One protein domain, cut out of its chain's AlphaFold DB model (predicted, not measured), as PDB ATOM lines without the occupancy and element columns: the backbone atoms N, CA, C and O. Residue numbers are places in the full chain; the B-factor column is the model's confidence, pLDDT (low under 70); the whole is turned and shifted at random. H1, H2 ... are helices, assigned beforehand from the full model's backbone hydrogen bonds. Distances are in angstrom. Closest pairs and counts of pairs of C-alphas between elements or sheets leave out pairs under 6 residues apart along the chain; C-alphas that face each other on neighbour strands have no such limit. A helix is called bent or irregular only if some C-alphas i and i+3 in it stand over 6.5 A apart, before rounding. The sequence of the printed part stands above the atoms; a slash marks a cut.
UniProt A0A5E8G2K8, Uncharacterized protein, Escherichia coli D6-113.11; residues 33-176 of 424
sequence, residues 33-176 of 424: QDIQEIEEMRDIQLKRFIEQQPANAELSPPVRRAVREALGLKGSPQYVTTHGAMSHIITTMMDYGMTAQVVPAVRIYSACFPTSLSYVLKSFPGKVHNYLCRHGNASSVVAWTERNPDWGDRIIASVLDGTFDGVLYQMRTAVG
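Overview. This is residues 33 to 176 of the 424 residues of an uncharacterized protein of Escherichia coli D6-113.11 (UniProt A0A5E8G2K8). An elongated body of short helices has an up-and-down bundle of H3, H4 and H5, each running against the one before it, in its middle, with H1 as an arm at one end and a cluster of H7, H8, H9 and H10 at the other. Residues 33 to 38 of H1 stick out; H2 packs on H5, and H6 meets H5 only at the corner by their link. The printed part has 144 residues with ten named helices, H1 to H10 in order, and no named strand: it is all helix, its helix packing part aligned, part crossed. It is compact, with a radius of gyration of the C-alphas of 16.6 A, and spans 58 by 30 by 24 A.

Arrangement. H1, residues 33 to 51, touches H3, residues 61 to 72, with residues 43 to 50 alone, opposite ways at a steep tilt of 38 degrees, only just past shallow; the closest C-alphas are those of Asp 43 and Gly 72, 6.7 A apart. H2, residues 54 to 58, touches H5, residues 99 to 112, the hub, which touches seven helices; the closest C-alphas, of Ala 55 and Pro 104, are 4.9 A apart. H3 and H4, residues 84 to 95, form a hairpin at a shallow tilt of 25 degrees, with the C-alphas of Ala 70 and Ala 85 closest at 4.9 A. H4 and H5 form another at 17 degrees, closest at the C-alphas of Ile 90 and Val 102, 6.4 A. H6, residues 114 to 121, touches H5 only at the corner, and only just, with 3 pairs of C-alphas within 8 A, the closest those of Ser 110 and Leu 117, 5.7 A. H7, residues 124 to 135, forms a hairpin with H8, residues 138 to 147, closest at the C-alphas of Cys 133 and Val 141, 6.3 A. H9, residues 151 to 161, touches H7, only just about perpendicular at 72 degrees, with residues 124 to 125 of H7 alone; the closest C-alphas, of Pro 125 and Gly 152, are 4.9 A apart. H9 and H10, residues 164 to 174, form a hairpin, closest at the C-alphas of Ser 158 and Phe 164, 4.5 A. Every O i to N i+4 pair is within hydrogen-bond range in H1, H3, H4, H7, H8, H9 and H10, against 8 of 10 in H5, 1 of 4 in H6, with 2 of 5 O i to N i+3 pairs, and 0 of 1 in H2, with 2 of 2.

Along the chain. H1 begins at C-alpha 33, (136.449, 31.685, 81.031), and is 27.2 A long; H5 is 20.9 A and H3 17.0 A. H5 is irregular, but only just, with C-alphas 100 and 103 6.7 A apart; H6 is irregular, with C-alphas 115 and 118 7.6 A apart. H10 ends at C-alpha 174, (84.527, 8.041, 78.848).

Size, cuts and confidence. The C-alphas farthest apart, of Gln 33 and Arg 147, are 58.1 A apart. The printed part has no cut; the link from H3 to H4 is long, and the others are tight. Mean pLDDT of the printed part is 87.9, and no printed residue is under 70.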
ATOM      1  N   GLN A  33     136.712  31.219  82.394       92.19
ATOM      2  CA  GLN A  33     136.449  31.685  81.031       92.19
ATOM      3  C   GLN A  33     136.248  30.498  80.074       92.19
ATOM      4  O   GLN A  33     135.283  30.477  79.316       92.19
ATOM      5  N   ASP A  34     137.088  29.461  80.174       89.12
ATOM      6  CA  ASP A  34     136.950  28.243  79.362       89.12
ATOM      7  C   ASP A  34     135.611  27.537  79.646       89.12
ATOM      8  O   ASP A  34     134.997  26.972  78.742       89.12
ATOM      9  N   ILE A  35     135.149  27.550  80.905       87.06
ATOM     10  CA  ILE A  35     133.842  26.989  81.276       87.06
ATOM     11  C   ILE A  35     132.726  27.777  80.588       87.06
ATOM     12  O   ILE A  35     131.845  27.164  79.989       87.06
ATOM     13  N   GLN A  36     132.772  29.112  80.638       87.31
ATOM     14  CA  GLN A  36     131.769  29.963  79.991       87.31
ATOM     15  C   GLN A  36     131.710  29.728  78.477       87.31
ATOM     16  O   GLN A  36     130.621  29.548  77.939       87.31
ATOM     17  N   GLU A  37     132.858  29.637  77.804       90.00
ATOM     18  CA  GLU A  37     132.926  29.384  76.359       90.00
ATOM     19  C   GLU A  37     132.376  28.000  75.975       90.00
ATOM     20  O   GLU A  37     131.680  27.855  74.966       90.00
ATOM     21  N   ILE A  38     132.651  26.966  76.780       88.19
ATOM     22  CA  ILE A  38     132.100  25.621  76.559       88.19
ATOM     23  C   ILE A  38     130.578  25.619  76.747       88.19
ATOM     24  O   ILE A  38     129.863  25.002  75.952       88.19
ATOM     25  N   GLU A  39     130.073  26.296  77.780       85.12
ATOM     26  CA  GLU A  39     128.635  26.414  78.039       85.12
ATOM     27  C   GLU A  39     127.929  27.199  76.920       85.12
ATOM     28  O   GLU A  39     126.904  26.741  76.413       85.12
ATOM     29  N   GLU A  40     128.508  28.306  76.448       87.44
ATOM     30  CA  GLU A  40     127.978  29.084  75.322       87.44
ATOM     31  C   GLU A  40     127.948  28.258  74.028       87.44
ATOM     32  O   GLU A  40     126.933  28.218  73.325       87.44
ATOM     33  N   MET A  41     129.023  27.519  73.735       88.81
ATOM     34  CA  MET A  41     129.070  26.617  72.585       88.81
ATOM     35  C   MET A  41     127.983  25.540  72.666       88.81
ATOM     36  O   MET A  41     127.334  25.241  71.657       88.81
ATOM     37  N   ARG A  42     127.770  24.956  73.852       85.00
ATOM     38  CA  ARG A  42     126.714  23.963  74.082       85.00
ATOM     39  C   ARG A  42     125.338  24.563  73.807       85.00
ATOM     40  O   ARG A  42     124.532  23.933  73.123       85.00
ATOM     41  N   ASP A  43     125.085  25.771  74.296       84.44
ATOM     42  CA  ASP A  43     123.803  26.450  74.126       84.44
ATOM     43  C   ASP A  43     123.540  26.818  72.658       84.44
ATOM     44  O   ASP A  43     122.433  26.593  72.161       84.44
ATOM     45  N   ILE A  44     124.548  27.300  71.921       87.25
ATOM     46  CA  ILE A  44     124.442  27.575  70.476       87.25
ATOM     47  C   ILE A  44     124.136  26.289  69.696       87.25
ATOM     48  O   ILE A  44     123.242  26.271  68.847       87.25
ATOM     49  N   GLN A  45     124.853  25.196  69.982       87.88
ATOM     50  CA  GLN A  45     124.613  23.909  69.322       87.88
ATOM     51  C   GLN A  45     123.208  23.377  69.608       87.88
ATOM     52  O   GLN A  45     122.544  22.897  68.686       87.88
ATOM     53  N   LEU A  46     122.751  23.486  70.858       87.88
ATOM     54  CA  LEU A  46     121.419  23.066  71.270       87.88
ATOM     55  C   LEU A  46     120.332  23.870  70.547       87.88
ATOM     56  O   LEU A  46     119.418  23.268  69.988       87.88
ATOM     57  N   LYS A  47     120.448  25.204  70.498       86.38
ATOM     58  CA  LYS A  47     119.500  26.080  69.783       86.38
ATOM     59  C   LYS A  47     119.375  25.685  68.313       86.38
ATOM     60  O   LYS A  47     118.278  25.360  67.864       86.38
ATOM     61  N   ARG A  48     120.509  25.591  67.612       88.19
ATOM     62  CA  ARG A  48     120.553  25.191  66.199       88.19
ATOM     63  C   ARG A  48     119.939  23.808  65.970       88.19
ATOM     64  O   ARG A  48     119.254  23.590  64.978       88.19
ATOM     65  N   PHE A  49     120.192  22.855  66.868       89.94
ATOM     66  CA  PHE A  49     119.636  21.507  66.748       89.94
ATOM     67  C   PHE A  49     118.115  21.482  66.938       89.94
ATOM     68  O   PHE A  49     117.432  20.770  66.204       89.94
ATOM     69  N   ILE A  50     117.590  22.253  67.900       88.50
ATOM     70  CA  ILE A  50     116.147  22.387  68.148       88.50
ATOM     71  C   ILE A  50     115.447  22.989  66.927       88.50
ATOM     72  O   ILE A  50     114.416  22.469  66.513       88.50
ATOM     73  N   GLU A  51     116.017  24.038  66.329       86.00
ATOM     74  CA  GLU A  51     115.469  24.700  65.133       86.00
ATOM     75  C   GLU A  51     115.333  23.747  63.939       86.00
ATOM     76  O   GLU A  51     114.393  23.856  63.160       86.00
ATOM     77  N   GLN A  52     116.224  22.761  63.832       88.88
ATOM     78  CA  GLN A  52     116.194  21.746  62.777       88.88
ATOM     79  C   GLN A  52     115.192  20.609  63.037       88.88
ATOM     80  O   GLN A  52     115.006  19.756  62.169       88.88
ATOM     81  N   GLN A  53     114.557  20.548  64.216       89.00
ATOM     82  CA  GLN A  53     113.575  19.504  64.511       89.00
ATOM     83  C   GLN A  53     112.222  19.827  63.860       89.00
ATOM     84  O   GLN A  53     111.654  20.873  64.161       89.00
ATOM     85  N   PRO A  54     111.613  18.911  63.082       88.94
ATOM     86  CA  PRO A  54     110.283  19.128  62.500       88.94
ATOM     87  C   PRO A  54     109.214  19.451  63.554       88.94
ATOM     88  O   PRO A  54     108.410  20.361  63.382       88.94
ATOM     89  N   ALA A  55     109.281  18.769  64.704       89.62
ATOM     90  CA  ALA A  55     108.377  18.971  65.835       89.62
ATOM     91  C   ALA A  55     108.454  20.385  66.445       89.62
ATOM     92  O   ALA A  55     107.560  20.785  67.184       89.62
ATOM     93  N   ASN A  56     109.508  21.158  66.155       87.44
ATOM     94  CA  ASN A  56     109.624  22.547  66.591       87.44
ATOM     95  C   ASN A  56     108.549  23.432  65.938       87.44
ATOM     96  O   ASN A  56     107.993  24.301  66.609       87.44
ATOM     97  N   ALA A  57     108.207  23.170  64.670       85.19
ATOM     98  CA  ALA A  57     107.169  23.898  63.937       85.19
ATOM     99  C   ALA A  57     105.750  23.598  64.458       85.19
ATOM    100  O   ALA A  57     104.874  24.455  64.388       85.19
ATOM    101  N   GLU A  58     105.545  22.410  65.036       87.50
ATOM    102  CA  GLU A  58     104.277  22.002  65.659       87.50
ATOM    103  C   GLU A  58     104.013  22.751  66.979       87.50
ATOM    104  O   GLU A  58     102.869  22.841  67.423       87.50
ATOM    105  N   LEU A  59     105.053  23.321  67.603       88.06
ATOM    106  CA  LEU A  59     104.900  24.102  68.824       88.06
ATOM    107  C   LEU A  59     104.406  25.522  68.543       88.06
ATOM    108  O   LEU A  59     104.910  26.195  67.639       88.06
ATOM    109  N   SER A  60     103.503  26.024  69.395       83.31
ATOM    110  CA  SER A  60     103.189  27.465  69.395       83.31
ATOM    111  C   SER A  60     104.442  28.272  69.738       83.31
ATOM    112  O   SER A  60     105.269  27.786  70.520       83.31
ATOM    113  N   PRO A  61     104.587  29.513  69.243       81.12
ATOM    114  CA  PRO A  61     105.783  30.311  69.514       81.12
ATOM    115  C   PRO A  61     106.124  30.438  71.017       81.12
ATOM    116  O   PRO A  61     107.290  30.251  71.384       81.12
ATOM    117  N   PRO A  62     105.151  30.647  71.931       77.88
ATOM    118  CA  PRO A  62     105.439  30.725  73.366       77.88
ATOM    119  C   PRO A  62     105.873  29.397  73.988       77.88
ATOM    120  O   PRO A  62     106.812  29.371  74.788       77.88
ATOM    121  N   VAL A  63     105.238  28.282  73.607       84.88
ATOM    122  CA  VAL A  63     105.636  26.950  74.092       84.88
ATOM    123  C   VAL A  63     107.004  26.572  73.539       84.88
ATOM    124  O   VAL A  63     107.836  26.058  74.278       84.88
ATOM    125  N   ARG A  64     107.279  26.888  72.271       87.62
ATOM    126  CA  ARG A  64     108.582  26.690  71.634       87.62
ATOM    127  C   ARG A  64     109.701  27.368  72.422       87.62
ATOM    128  O   ARG A  64     110.715  26.735  72.719       87.62
ATOM    129  N   ARG A  65     109.497  28.634  72.810       83.44
ATOM    130  CA  ARG A  65     110.435  29.386  73.656       83.44
ATOM    131  C   ARG A  65     110.617  28.716  75.018       83.44
ATOM    132  O   ARG A  65     111.749  28.455  75.413       83.44
ATOM    133  N   ALA A  66     109.521  28.367  75.691       86.31
ATOM    134  CA  ALA A  66     109.577  27.725  77.001       86.31
ATOM    135  C   ALA A  66     110.316  26.374  76.947       86.31
ATOM    136  O   ALA A  66     111.194  26.108  77.764       86.31
ATOM    137  N   VAL A  67     110.014  25.526  75.958       90.00
ATOM    138  CA  VAL A  67     110.695  24.239  75.750       90.00
ATOM    139  C   VAL A  67     112.191  24.458  75.531       90.00
ATOM    140  O   VAL A  67     112.997  23.791  76.176       90.00
ATOM    141  N   ARG A  68     112.577  25.426  74.691       88.12
ATOM    142  CA  ARG A  68     113.984  25.790  74.461       88.12
ATOM    143  C   ARG A  68     114.691  26.183  75.762       88.12
ATOM    144  O   ARG A  68     115.770  25.664  76.044       88.12
ATOM    145  N   GLU A  69     114.074  27.042  76.569       87.19
ATOM    146  CA  GLU A  69     114.603  27.460  77.873       87.19
ATOM    147  C   GLU A  69     114.758  26.265  78.831       87.19
ATOM    148  O   GLU A  69     115.823  26.071  79.419       87.19
ATOM    149  N   ALA A  70     113.750  25.396  78.942       90.00
ATOM    150  CA  ALA A  70     113.832  24.221  79.811       90.00
ATOM    151  C   ALA A  70     114.892  23.202  79.382       90.00
ATOM    152  O   ALA A  70     115.464  22.529  80.244       90.00
ATOM    153  N   LEU A  71     115.157  23.070  78.079       90.12
ATOM    154  CA  LEU A  71     116.222  22.201  77.576       90.12
ATOM    155  C   LEU A  71     117.606  22.720  77.989       90.12
ATOM    156  O   LEU A  71     118.450  21.912  78.379       90.12
ATOM    157  N   GLY A  72     117.807  24.044  77.985       86.00
ATOM    158  CA  GLY A  72     119.024  24.687  78.498       86.00
ATOM    159  C   GLY A  72     119.210  24.528  80.014       86.00
ATOM    160  O   GLY A  72     120.331  24.448  80.501       86.00
ATOM    161  N   LEU A  73     118.118  24.378  80.771       87.25
ATOM    162  CA  LEU A  73     118.140  24.206  82.232       87.25
ATOM    163  C   LEU A  73     118.322  22.748  82.695       87.25
ATOM    164  O   LEU A  73     118.134  22.437  83.878       87.25
ATOM    165  N   LYS A  74     118.679  21.815  81.805       84.56
ATOM    166  CA  LYS A  74     118.894  20.411  82.185       84.56
ATOM    167  C   LYS A  74     120.014  20.292  83.225       84.56
ATOM    168  O   LYS A  74     121.150  20.670  82.980       84.56
ATOM    169  N   GLY A  75     119.708  19.664  84.362       78.81
ATOM    170  CA  GLY A  75     120.669  19.502  85.459       78.81
ATOM    171  C   GLY A  75     120.933  20.776  86.265       78.81
ATOM    172  O   GLY A  75     121.794  20.752  87.138       78.81
ATOM    173  N   SER A  76     120.181  21.853  86.006       81.38
ATOM    174  CA  SER A  76     120.250  23.086  86.787       81.38
ATOM    175  C   SER A  76     119.914  22.826  88.263       81.38
ATOM    176  O   SER A  76     118.938  22.122  88.547       81.38
ATOM    177  N   PRO A  77     120.651  23.438  89.211       81.44
ATOM    178  CA  PRO A  77     120.367  23.327  90.643       81.44
ATOM    179  C   PRO A  77     119.034  23.976  91.044       81.44
ATOM    180  O   PRO A  77     118.561  23.752  92.154       81.44
ATOM    181  N   GLN A  78     118.403  24.752  90.151       83.56
ATOM    182  CA  GLN A  78     117.069  25.326  90.367       83.56
ATOM    183  C   GLN A  78     115.970  24.255  90.479       83.56
ATOM    184  O   GLN A  78     114.883  24.538  90.978       83.56
ATOM    185  N   TYR A  79     116.236  23.024  90.029       84.62
ATOM    186  CA  TYR A  79     115.271  21.933  90.040       84.62
ATOM    187  C   TYR A  79     115.782  20.733  90.836       84.62
ATOM    188  O   TYR A  79     116.917  20.293  90.683       84.62
ATOM    189  N   VAL A  80     114.888  20.128  91.626       78.44
ATOM    190  CA  VAL A  80     115.192  18.945  92.457       78.44
ATOM    191  C   VAL A  80     115.630  17.741  91.616       78.44
ATOM    192  O   VAL A  80     116.409  16.905  92.066       78.44
ATOM    193  N   THR A  81     115.125  17.630  90.385       79.12
ATOM    194  CA  THR A  81     115.490  16.551  89.461       79.12
ATOM    195  C   THR A  81     116.163  17.120  88.221       79.12
ATOM    196  O   THR A  81     115.818  18.205  87.758       79.12
ATOM    197  N   THR A  82     117.057  16.339  87.611       77.06
ATOM    198  CA  THR A  82     117.800  16.703  86.389       77.06
ATOM    199  C   THR A  82     116.894  17.106  85.212       77.06
ATOM    200  O   THR A  82     117.355  17.728  84.257       77.06
ATOM    201  N   HIS A  83     115.609  16.741  85.253       82.81
ATOM    202  CA  HIS A  83     114.614  16.994  84.203       82.81
ATOM    203  C   HIS A  83     113.412  17.788  84.725       82.81
ATOM    204  O   HIS A  83     112.346  17.783  84.108       82.81
ATOM    205  N   GLY A  84     113.580  18.456  85.871       85.50
ATOM    206  CA  GLY A  84     112.513  19.190  86.538       85.50
ATOM    207  C   GLY A  84     111.938  20.306  85.674       85.50
ATOM    208  O   GLY A  84     110.720  20.414  85.614       85.50
ATOM    209  N   ALA A  85     112.778  21.039  84.932       89.75
ATOM    210  CA  ALA A  85     112.330  22.092  84.018       89.75
ATOM    211  C   ALA A  85     111.366  21.557  82.946       89.75
ATOM    212  O   ALA A  85     110.258  22.063  82.788       89.75
ATOM    213  N   MET A  86     111.735  20.462  82.270       92.12
ATOM    214  CA  MET A  86     110.870  19.843  81.258       92.12
ATOM    215  C   MET A  86     109.581  19.288  81.873       92.12
ATOM    216  O   MET A  86     108.493  19.472  81.328       92.12
ATOM    217  N   SER A  87     109.680  18.619  83.027       90.06
ATOM    218  CA  SER A  87     108.495  18.118  83.729       90.06
ATOM    219  C   SER A  87     107.555  19.261  84.113       90.06
ATOM    220  O   SER A  87     106.346  19.126  83.931       90.06
ATOM    221  N   HIS A  88     108.092  20.386  84.591       90.25
ATOM    222  CA  HIS A  88     107.313  21.571  84.926       90.25
ATOM    223  C   HIS A  88     106.546  22.085  83.706       90.25
ATOM    224  O   HIS A  88     105.328  22.185  83.782       90.25
ATOM    225  N   ILE A  89     107.206  22.261  82.556       91.00
ATOM    226  CA  ILE A  89     106.532  22.698  81.323       91.00
ATOM    227  C   ILE A  89     105.424  21.732  80.903       91.00
ATOM    228  O   ILE A  89     104.332  22.179  80.576       91.00
ATOM    229  N   ILE A  90     105.647  20.415  80.957       92.06
ATOM    230  CA  ILE A  90     104.590  19.445  80.623       92.06
ATOM    231  C   ILE A  90     103.419  19.537  81.607       92.06
ATOM    232  O   ILE A  90     102.273  19.438  81.182       92.06
ATOM    233  N   THR A  91     103.677  19.747  82.906       90.50
ATOM    234  CA  THR A  91     102.597  20.014  83.872       90.50
ATOM    235  C   THR A  91     101.831  21.264  83.467       90.50
ATOM    236  O   THR A  91     100.619  21.190  83.362       90.50
ATOM    237  N   THR A  92     102.520  22.363  83.164       88.31
ATOM    238  CA  THR A  92     101.912  23.626  82.736       88.31
ATOM    239  C   THR A  92     101.056  23.441  81.479       88.31
ATOM    240  O   THR A  92      99.915  23.890  81.440       88.31
ATOM    241  N   MET A  93     101.554  22.719  80.468       88.56
ATOM    242  CA  MET A  93     100.782  22.416  79.256       88.56
ATOM    243  C   MET A  93      99.520  21.608  79.569       88.56
ATOM    244  O   MET A  93      98.439  21.964  79.108       88.56
ATOM    245  N   MET A  94      99.636  20.559  80.388       88.19
ATOM    246  CA  MET A  94      98.487  19.747  80.797       88.19
ATOM    247  C   MET A  94      97.502  20.550  81.644       88.19
ATOM    248  O   MET A  94      96.302  20.476  81.411       88.19
ATOM    249  N   ASP A  95      97.990  21.346  82.592       83.88
ATOM    250  CA  ASP A  95      97.156  22.107  83.515       83.88
ATOM    251  C   ASP A  95      96.267  23.119  82.797       83.88
ATOM    252  O   ASP A  95      95.130  23.336  83.215       83.88
ATOM    253  N   TYR A  96      96.777  23.676  81.698       78.94
ATOM    254  CA  TYR A  96      96.078  24.637  80.854       78.94
ATOM    255  C   TYR A  96      95.402  24.018  79.633       78.94
ATOM    256  O   TYR A  96      94.923  24.756  78.772       78.94
ATOM    257  N   GLY A  97      95.356  22.686  79.556       78.62
ATOM    258  CA  GLY A  97      94.675  21.965  78.490       78.62
ATOM    259  C   GLY A  97      95.286  22.169  77.106       78.62
ATOM    260  O   GLY A  97      94.540  22.143  76.140       78.62
ATOM    261  N   MET A  98      96.605  22.362  77.006       84.81
ATOM    262  CA  MET A  98      97.369  22.437  75.751       84.81
ATOM    263  C   MET A  98      97.963  21.072  75.380       84.81
ATOM    264  O   MET A  98      99.178  20.898  75.276       84.81
ATOM    265  N   THR A  99      97.106  20.065  75.263       86.62
ATOM    266  CA  THR A  99      97.520  18.662  75.125       86.62
ATOM    267  C   THR A  99      98.246  18.387  73.807       86.62
ATOM    268  O   THR A  99      99.222  17.635  73.818       86.62
ATOM    269  N   ALA A 100      97.878  19.085  72.723       86.62
ATOM    270  CA  ALA A 100      98.497  18.935  71.402       86.62
ATOM    271  C   ALA A 100      99.985  19.333  71.387       86.62
ATOM    272  O   ALA A 100     100.783  18.812  70.615       86.62
ATOM    273  N   GLN A 101     100.390  20.215  72.306       90.25
ATOM    274  CA  GLN A 101     101.773  20.679  72.449       90.25
ATOM    275  C   GLN A 101     102.686  19.658  73.141       90.25
ATOM    276  O   GLN A 101     103.915  19.761  73.092       90.25
ATOM    277  N   VAL A 102     102.103  18.672  73.827       91.62
ATOM    278  CA  VAL A 102     102.839  17.786  74.731       91.62
ATOM    279  C   VAL A 102     103.722  16.807  73.964       91.62
ATOM    280  O   VAL A 102     104.900  16.656  74.295       91.62
ATOM    281  N   VAL A 103     103.183  16.153  72.932       92.88
ATOM    282  CA  VAL A 103     103.940  15.182  72.124       92.88
ATOM    283  C   VAL A 103     105.099  15.845  71.373       92.88
ATOM    284  O   VAL A 103     106.220  15.340  71.503       92.88
ATOM    285  N   PRO A 104     104.913  16.970  70.652       92.94
ATOM    286  CA  PRO A 104     106.021  17.640  69.977       92.94
ATOM    287  C   PRO A 104     107.126  18.059  70.955       92.94
ATOM    288  O   PRO A 104     108.304  17.787  70.714       92.94
ATOM    289  N   ALA A 105     106.763  18.604  72.121       93.75
ATOM    290  CA  ALA A 105     107.726  18.973  73.156       93.75
ATOM    291  C   ALA A 105     108.533  17.759  73.662       93.75
ATOM    292  O   ALA A 105     109.757  17.832  73.809       93.75
ATOM    293  N   VAL A 106     107.876  16.615  73.893       93.81
ATOM    294  CA  VAL A 106     108.554  15.371  74.294       93.81
ATOM    295  C   VAL A 106     109.446  14.825  73.180       93.81
ATOM    296  O   VAL A 106     110.532  14.333  73.482       93.81
ATOM    297  N   ARG A 107     109.050  14.934  71.906       93.19
ATOM    298  CA  ARG A 107     109.879  14.519  70.762       93.19
ATOM    299  C   ARG A 107     111.172  15.326  70.684       93.19
ATOM    300  O   ARG A 107     112.240  14.725  70.594       93.19
ATOM    301  N   ILE A 108     111.097  16.653  70.815       93.12
ATOM    302  CA  ILE A 108     112.289  17.519  70.860       93.12
ATOM    303  C   ILE A 108     113.174  17.136  72.051       93.12
ATOM    304  O   ILE A 108     114.383  16.952  71.901       93.12
ATOM    305  N   TYR A 109     112.577  16.948  73.232       92.56
ATOM    306  CA  TYR A 109     113.311  16.521  74.420       92.56
ATOM    307  C   TYR A 109     113.998  15.162  74.223       92.56
ATOM    308  O   TYR A 109     115.163  15.002  74.583       92.56
ATOM    309  N   SER A 110     113.299  14.191  73.636       90.88
ATOM    310  CA  SER A 110     113.834  12.866  73.318       90.88
ATOM    311  C   SER A 110     115.005  12.953  72.344       90.88
ATOM    312  O   SER A 110     116.000  12.257  72.533       90.88
ATOM    313  N   ALA A 111     114.902  13.816  71.330       89.81
ATOM    314  CA  ALA A 111     115.969  14.040  70.364       89.81
ATOM    315  C   ALA A 111     117.213  14.641  71.030       89.81
ATOM    316  O   ALA A 111     118.318  14.209  70.731       89.81
ATOM    317  N   CYS A 112     117.046  15.573  71.976       88.62
ATOM    318  CA  CYS A 112     118.162  16.198  72.691       88.62
ATOM    319  C   CYS A 112     118.764  15.285  73.775       88.62
ATOM    320  O   CYS A 112     119.974  15.279  74.001       88.62
ATOM    321  N   PHE A 113     117.923  14.531  74.489       88.19
ATOM    322  CA  PHE A 113     118.292  13.810  75.710       88.19
ATOM    323  C   PHE A 113     117.698  12.387  75.771       88.19
ATOM    324  O   PHE A 113     116.978  12.052  76.721       88.19
ATOM    325  N   PRO A 114     118.048  11.494  74.826       85.31
ATOM    326  CA  PRO A 114     117.412  10.178  74.683       85.31
ATOM    327  C   PRO A 114     117.598   9.269  75.910       85.31
ATOM    328  O   PRO A 114     116.710   8.502  76.278       85.31
ATOM    329  N   THR A 115     118.724   9.394  76.618       83.06
ATOM    330  CA  THR A 115     119.030   8.612  77.833       83.06
ATOM    331  C   THR A 115     118.158   8.979  79.037       83.06
ATOM    332  O   THR A 115     118.070   8.222  80.005       83.06
ATOM    333  N   SER A 116     117.491  10.130  78.976       83.94
ATOM    334  CA  SER A 116     116.727  10.723  80.072       83.94
ATOM    335  C   SER A 116     115.211  10.639  79.885       83.94
ATOM    336  O   SER A 116     114.466  10.889  80.833       83.94
ATOM    337  N   LEU A 117     114.743  10.234  78.701       86.50
ATOM    338  CA  LEU A 117     113.327  10.228  78.329       86.50
ATOM    339  C   LEU A 117     112.435   9.472  79.327       86.50
ATOM    340  O   LEU A 117     111.360   9.945  79.692       86.50
ATOM    341  N   SER A 118     112.901   8.326  79.831       86.94
ATOM    342  CA  SER A 118     112.116   7.485  80.749       86.94
ATOM    343  C   SER A 118     111.688   8.198  82.039       86.94
ATOM    344  O   SER A 118     110.641   7.867  82.596       86.94
ATOM    345  N   TYR A 119     112.457   9.182  82.517       85.38
ATOM    346  CA  TYR A 119     112.088   9.967  83.699       85.38
ATOM    347  C   TYR A 119     110.906  10.891  83.418       85.38
ATOM    348  O   TYR A 119     110.015  11.014  84.254       85.38
ATOM    349  N   VAL A 120     110.889  11.505  82.235       88.00
ATOM    350  CA  VAL A 120     109.794  12.372  81.799       88.00
ATOM    351  C   VAL A 120     108.526  11.539  81.603       88.00
ATOM    352  O   VAL A 120     107.490  11.865  82.182       88.00
ATOM    353  N   LEU A 121     108.624  10.408  80.898       91.75
ATOM    354  CA  LEU A 121     107.484   9.527  80.613       91.75
ATOM    355  C   LEU A 121     106.806   8.977  81.875       91.75
ATOM    356  O   LEU A 121     105.584   8.982  81.964       91.75
ATOM    357  N   LYS A 122     107.570   8.585  82.902       90.81
ATOM    358  CA  LYS A 122     107.006   8.069  84.167       90.81
ATOM    359  C   LYS A 122     106.104   9.061  84.905       90.81
ATOM    360  O   LYS A 122     105.319   8.647  85.749       90.81
ATOM    361  N   SER A 123     106.221  10.355  84.614       89.62
ATOM    362  CA  SER A 123     105.389  11.386  85.242       89.62
ATOM    363  C   SER A 123     104.026  11.578  84.566       89.62
ATOM    364  O   SER A 123     103.141  12.194  85.159       89.62
ATOM    365  N   PHE A 124     103.830  11.052  83.352       92.19
ATOM    366  CA  PHE A 124     102.628  11.299  82.551       92.19
ATOM    367  C   PHE A 124     101.322  10.808  83.175       92.19
ATOM    368  O   PHE A 124     100.380  11.601  83.192       92.19
ATOM    369  N   PRO A 125     101.228   9.575  83.718       93.56
ATOM    370  CA  PRO A 125      99.970   9.094  84.281       93.56
ATOM    371  C   PRO A 125      99.410  10.056  85.335       93.56
ATOM    372  O   PRO A 125      98.271  10.501  85.227       93.56
ATOM    373  N   GLY A 126     100.241  10.496  86.288       92.00
ATOM    374  CA  GLY A 126      99.821  11.458  87.312       92.00
ATOM    375  C   GLY A 126      99.329  12.792  86.733       92.00
ATOM    376  O   GLY A 126      98.312  13.318  87.181       92.00
ATOM    377  N   LYS A 127      99.998  13.318  85.697       93.12
ATOM    378  CA  LYS A 127      99.581  14.563  85.027       93.12
ATOM    379  C   LYS A 127      98.242  14.402  84.300       93.12
ATOM    380  O   LYS A 127      97.384  15.270  84.424       93.12
ATOM    381  N   VAL A 128      98.040  13.291  83.586       92.38
ATOM    382  CA  VAL A 128      96.776  12.988  82.891       92.38
ATOM    383  C   VAL A 128      95.630  12.814  83.882       92.38
ATOM    384  O   VAL A 128      94.559  13.372  83.669       92.38
ATOM    385  N   HIS A 129      95.852  12.102  84.986       91.50
ATOM    386  CA  HIS A 129      94.843  11.947  86.033       91.50
ATOM    387  C   HIS A 129      94.389  13.303  86.589       91.50
ATOM    388  O   HIS A 129      93.194  13.582  86.655       91.50
ATOM    389  N   ASN A 130      95.343  14.174  86.933       90.00
ATOM    390  CA  ASN A 130      95.041  15.513  87.441       90.00
ATOM    391  C   ASN A 130      94.285  16.361  86.412       90.00
ATOM    392  O   ASN A 130      93.309  17.021  86.764       90.00
ATOM    393  N   TYR A 131      94.691  16.296  85.142       89.06
ATOM    394  CA  TYR A 131      93.992  16.955  84.043       89.06
ATOM    395  C   TYR A 131      92.533  16.485  83.922       89.06
ATOM    396  O   TYR A 131      91.618  17.307  83.911       89.06
ATOM    397  N   LEU A 132      92.288  15.170  83.901       88.75
ATOM    398  CA  LEU A 132      90.932  14.622  83.800       88.75
ATOM    399  C   LEU A 132      90.057  15.033  84.994       88.75
ATOM    400  O   LEU A 132      88.897  15.386  84.800       88.75
ATOM    401  N   CYS A 133      90.608  15.047  86.211       86.62
ATOM    402  CA  CYS A 133      89.890  15.500  87.407       86.62
ATOM    403  C   CYS A 133      89.569  17.001  87.399       86.62
ATOM    404  O   CYS A 133      88.603  17.403  88.041       86.62
ATOM    405  N   ARG A 134      90.354  17.834  86.700       81.06
ATOM    406  CA  ARG A 134      90.071  19.273  86.566       81.06
ATOM    407  C   ARG A 134      88.918  19.543  85.597       81.06
ATOM    408  O   ARG A 134      88.138  20.459  85.828       81.06
ATOM    409  N   HIS A 135      88.814  18.757  84.528       75.69
ATOM    410  CA  HIS A 135      87.844  18.980  83.448       75.69
ATOM    411  C   HIS A 135      86.633  18.036  83.477       75.69
ATOM    412  O   HIS A 135      85.758  18.129  82.619       75.69
ATOM    413  N   GLY A 136      86.570  17.121  84.441       76.19
ATOM    414  CA  GLY A 136      85.492  16.152  84.589       76.19
ATOM    415  C   GLY A 136      85.137  15.901  86.049       76.19
ATOM    416  O   GLY A 136      85.696  16.491  86.971       76.19
ATOM    417  N   ASN A 137      84.192  14.993  86.279       83.25
ATOM    418  CA  ASN A 137      83.848  14.575  87.633       83.25
ATOM    419  C   ASN A 137      84.951  13.659  88.189       83.25
ATOM    420  O   ASN A 137      85.138  12.547  87.692       83.25
ATOM    421  N   ALA A 138      85.641  14.091  89.248       87.19
ATOM    422  CA  ALA A 138      86.724  13.328  89.872       87.19
ATOM    423  C   ALA A 138      86.312  11.898  90.283       87.19
ATOM    424  O   ALA A 138      87.098  10.968  90.133       87.19
ATOM    425  N   SER A 139      85.067  11.693  90.726       87.62
ATOM    426  CA  SER A 139      84.555  10.356  91.069       87.62
ATOM    427  C   SER A 139      84.428   9.465  89.830       87.62
ATOM    428  O   SER A 139      84.768   8.285  89.882       87.62
ATOM    429  N   SER A 140      83.993  10.029  88.698       88.62
ATOM    430  CA  SER A 140      83.946   9.315  87.415       88.62
ATOM    431  C   SER A 140      85.345   8.952  86.915       88.62
ATOM    432  O   SER A 140      85.534   7.861  86.383       88.62
ATOM    433  N   VAL A 141      86.329   9.836  87.116       91.12
ATOM    434  CA  VAL A 141      87.732   9.580  86.753       91.12
ATOM    435  C   VAL A 141      88.305   8.429  87.579       91.12
ATOM    436  O   VAL A 141      88.847   7.491  86.999       91.12
ATOM    437  N   VAL A 142      88.136   8.452  88.906       91.31
ATOM    438  CA  VAL A 142      88.611   7.378  89.799       91.31
ATOM    439  C   VAL A 142      87.953   6.040  89.450       91.31
ATOM    440  O   VAL A 142      88.643   5.045  89.245       91.31
ATOM    441  N   ALA A 143      86.629   6.013  89.275       91.56
ATOM    442  CA  ALA A 143      85.925   4.787  88.896       91.56
ATOM    443  C   ALA A 143      86.380   4.240  87.529       91.56
ATOM    444  O   ALA A 143      86.381   3.029  87.304       91.56
ATOM    445  N   TRP A 144      86.752   5.118  86.595       92.62
ATOM    446  CA  TRP A 144      87.270   4.709  85.294       92.62
ATOM    447  C   TRP A 144      88.694   4.147  85.392       92.62
ATOM    448  O   TRP A 144      88.969   3.120  84.769       92.62
ATOM    449  N   THR A 145      89.586   4.752  86.186       92.44
ATOM    450  CA  THR A 145      90.973   4.269  86.335       92.44
ATOM    451  C   THR A 145      91.056   2.933  87.067       92.44
ATOM    452  O   THR A 145      91.875   2.096  86.693       92.44
ATOM    453  N   GLU A 146      90.164   2.674  88.027       92.38
ATOM    454  CA  GLU A 146      90.030   1.361  88.676       92.38
ATOM    455  C   GLU A 146      89.583   0.262  87.698       92.38
ATOM    456  O   GLU A 146      90.026  -0.883  87.797       92.38
ATOM    457  N   ARG A 147      88.729   0.602  86.723       93.44
ATOM    458  CA  ARG A 147      88.240  -0.339  85.697       93.44
ATOM    459  C   ARG A 147      89.232  -0.588  84.558       93.44
ATOM    460  O   ARG A 147      89.039  -1.542  83.811       93.44
ATOM    461  N   ASN A 148      90.263   0.243  84.413       93.00
ATOM    462  CA  ASN A 148      91.238   0.177  83.318       93.00
ATOM    463  C   ASN A 148      92.675   0.175  83.872       93.00
ATOM    464  O   ASN A 148      93.387   1.147  83.658       93.00
ATOM    465  N   PRO A 149      93.128  -0.858  84.603       92.75
ATOM    466  CA  PRO A 149      94.363  -0.810  85.402       92.75
ATOM    467  C   PRO A 149      95.656  -0.549  84.603       92.75
ATOM    468  O   PRO A 149      96.647  -0.102  85.175       92.75
ATOM    469  N   ASP A 150      95.654  -0.795  83.294       93.75
ATOM    470  CA  ASP A 150      96.764  -0.586  82.357       93.75
ATOM    471  C   ASP A 150      96.804   0.827  81.738       93.75
ATOM    472  O   ASP A 150      97.696   1.140  80.945       93.75
ATOM    473  N   TRP A 151      95.868   1.714  82.103       93.56
ATOM    474  CA  TRP A 151      95.732   3.046  81.503       93.56
ATOM    475  C   TRP A 151      97.027   3.876  81.546       93.56
ATOM    476  O   TRP A 151      97.317   4.616  80.604       93.56
ATOM    477  N   GLY A 152      97.818   3.746  82.618       93.94
ATOM    478  CA  GLY A 152      99.069   4.485  82.792       93.94
ATOM    479  C   GLY A 152     100.133   4.093  81.764       93.94
ATOM    480  O   GLY A 152     100.764   4.965  81.166       93.94
ATOM    481  N   ASP A 153     100.284   2.794  81.502       94.19
ATOM    482  CA  ASP A 153     101.210   2.286  80.485       94.19
ATOM    483  C   ASP A 153     100.733   2.666  79.079       94.19
ATOM    484  O   ASP A 153     101.529   3.075  78.231       94.19
ATOM    485  N   ARG A 154      99.415   2.626  78.857       93.69
ATOM    486  CA  ARG A 154      98.786   3.021  77.594       93.69
ATOM    487  C   ARG A 154      99.015   4.502  77.270       93.69
ATOM    488  O   ARG A 154      99.298   4.839  76.121       93.69
ATOM    489  N   ILE A 155      98.982   5.378  78.278       94.56
ATOM    490  CA  ILE A 155      99.365   6.791  78.138       94.56
ATOM    491  C   ILE A 155     100.836   6.927  77.743       94.56
ATOM    492  O   ILE A 155     101.143   7.638  76.787       94.56
ATOM    493  N   ILE A 156     101.747   6.237  78.430       94.75
ATOM    494  CA  ILE A 156     103.184   6.313  78.129       94.75
ATOM    495  C   ILE A 156     103.469   5.864  76.689       94.75
ATOM    496  O   ILE A 156     104.194   6.553  75.970       94.75
ATOM    497  N   ALA A 157     102.870   4.750  76.259       93.94
ATOM    498  CA  ALA A 157     102.988   4.254  74.890       93.94
ATOM    499  C   ALA A 157     102.453   5.274  73.874       93.94
ATOM    500  O   ALA A 157     103.129   5.593  72.902       93.94
ATOM    501  N   SER A 158     101.294   5.882  74.149       94.50
ATOM    502  CA  SER A 158     100.693   6.864  73.239       94.50
ATOM    503  C   SER A 158     101.546   8.122  73.032       94.50
ATOM    504  O   SER A 158     101.551   8.686  71.942       94.50
ATOM    505  N   VAL A 159     102.315   8.550  74.040       93.38
ATOM    506  CA  VAL A 159     103.253   9.679  73.905       93.38
ATOM    507  C   VAL A 159     104.416   9.312  72.984       93.38
ATOM    508  O   VAL A 159     104.826  10.129  72.162       93.38
ATOM    509  N   LEU A 160     104.936   8.088  73.108       89.81
ATOM    510  CA  LEU A 160     106.027   7.582  72.271       89.81
ATOM    511  C   LEU A 160     105.592   7.409  70.813       89.81
ATOM    512  O   LEU A 160     106.300   7.845  69.906       89.81
ATOM    513  N   ASP A 161     104.408   6.840  70.603       90.81
ATOM    514  CA  ASP A 161     103.868   6.547  69.272       90.81
ATOM    515  C   ASP A 161     103.189   7.770  68.627       90.81
ATOM    516  O   ASP A 161     102.783   7.732  67.468       90.81
ATOM    517  N   GLY A 162     103.067   8.879  69.366       86.31
ATOM    518  CA  GLY A 162     102.446  10.122  68.907       86.31
ATOM    519  C   GLY A 162     100.921  10.081  68.789       86.31
ATOM    520  O   GLY A 162     100.348  10.890  68.071       86.31
ATOM    521  N   THR A 163     100.262   9.156  69.487       88.81
ATOM    522  CA  THR A 163      98.798   8.978  69.505       88.81
ATOM    523  C   THR A 163      98.136   9.520  70.779       88.81
ATOM    524  O   THR A 163      96.956   9.267  71.029       88.81
ATOM    525  N   PHE A 164      98.887  10.271  71.592       91.19
ATOM    526  CA  PHE A 164      98.468  10.777  72.903       91.19
ATOM    527  C   PHE A 164      97.129  11.516  72.889       91.19
ATOM    528  O   PHE A 164      96.267  11.187  73.700       91.19
ATOM    529  N   ASP A 165      96.914  12.457  71.964       82.88
ATOM    530  CA  ASP A 165      95.664  13.228  71.920       82.88
ATOM    531  C   ASP A 165      94.445  12.339  71.655       82.88
ATOM    532  O   ASP A 165      93.409  12.508  72.292       82.88
ATOM    533  N   GLY A 166      94.580  11.332  70.787       81.62
ATOM    534  CA  GLY A 166      93.512  10.369  70.519       81.62
ATOM    535  C   GLY A 166      93.179   9.511  71.741       81.62
ATOM    536  O   GLY A 166      92.006   9.292  72.053       81.62
ATOM    537  N   VAL A 167      94.195   9.055  72.479       89.56
ATOM    538  CA  VAL A 167      93.986   8.302  73.727       89.56
ATOM    539  C   VAL A 167      93.362   9.195  74.799       89.56
ATOM    540  O   VAL A 167      92.388   8.799  75.441       89.56
ATOM    541  N   LEU A 168      93.859  10.420  74.958       88.31
ATOM    542  CA  LEU A 168      93.326  11.372  75.922       88.31
ATOM    543  C   LEU A 168      91.879  11.758  75.594       88.31
ATOM    544  O   LEU A 168      91.049  11.819  76.499       88.31
ATOM    545  N   TYR A 169      91.542  11.944  74.317       83.81
ATOM    546  CA  TYR A 169      90.176  12.172  73.843       83.81
ATOM    547  C   TYR A 169      89.225  11.040  74.254       83.81
ATOM    548  O   TYR A 169      88.152  11.294  74.811       83.81
ATOM    549  N   GLN A 170      89.626   9.781  74.039       85.00
ATOM    550  CA  GLN A 170      88.828   8.614  74.438       85.00
ATOM    551  C   GLN A 170      88.580   8.602  75.950       85.00
ATOM    552  O   GLN A 170      87.455   8.362  76.392       85.00
ATOM    553  N   MET A 171      89.610   8.913  76.741       88.50
ATOM    554  CA  MET A 171      89.491   8.998  78.197       88.50
ATOM    555  C   MET A 171      88.540  10.122  78.611       88.50
ATOM    556  O   MET A 171      87.620   9.872  79.386       88.50
ATOM    557  N   ARG A 172      88.705  11.331  78.057       86.19
ATOM    558  CA  ARG A 172      87.834  12.488  78.326       86.19
ATOM    559  C   ARG A 172      86.372  12.175  78.023       86.19
ATOM    560  O   ARG A 172      85.505  12.504  78.829       86.19
ATOM    561  N   THR A 173      86.111  11.511  76.902       81.88
ATOM    562  CA  THR A 173      84.765  11.070  76.510       81.88
ATOM    563  C   THR A 173      84.195  10.090  77.533       81.88
ATOM    564  O   THR A 173      83.084  10.280  78.022       81.88
ATOM    565  N   ALA A 174      84.972   9.074  77.917       83.94
ATOM    566  CA  ALA A 174      84.527   8.041  78.848       83.94
ATOM    567  C   ALA A 174      84.210   8.580  80.254       83.94
ATOM    568  O   ALA A 174      83.319   8.054  80.919       83.94
ATOM    569  N   VAL A 175      84.911   9.628  80.703       85.62
ATOM    570  CA  VAL A 175      84.680  10.254  82.019       85.62
ATOM    571  C   VAL A 175      83.686  11.422  81.979       85.62
ATOM    572  O   VAL A 175      83.449  12.050  83.012       85.62
ATOM    573  N   GLY A 176      83.101  11.727  80.815       73.69
ATOM    574  CA  GLY A 176      82.146  12.827  80.647       73.69
ATOM    575  C   GLY A 176      82.770  14.227  80.715       73.69
ATOM    576  O   GLY A 176      82.072  15.193  80.998       73.69
TER     577      GLY A 176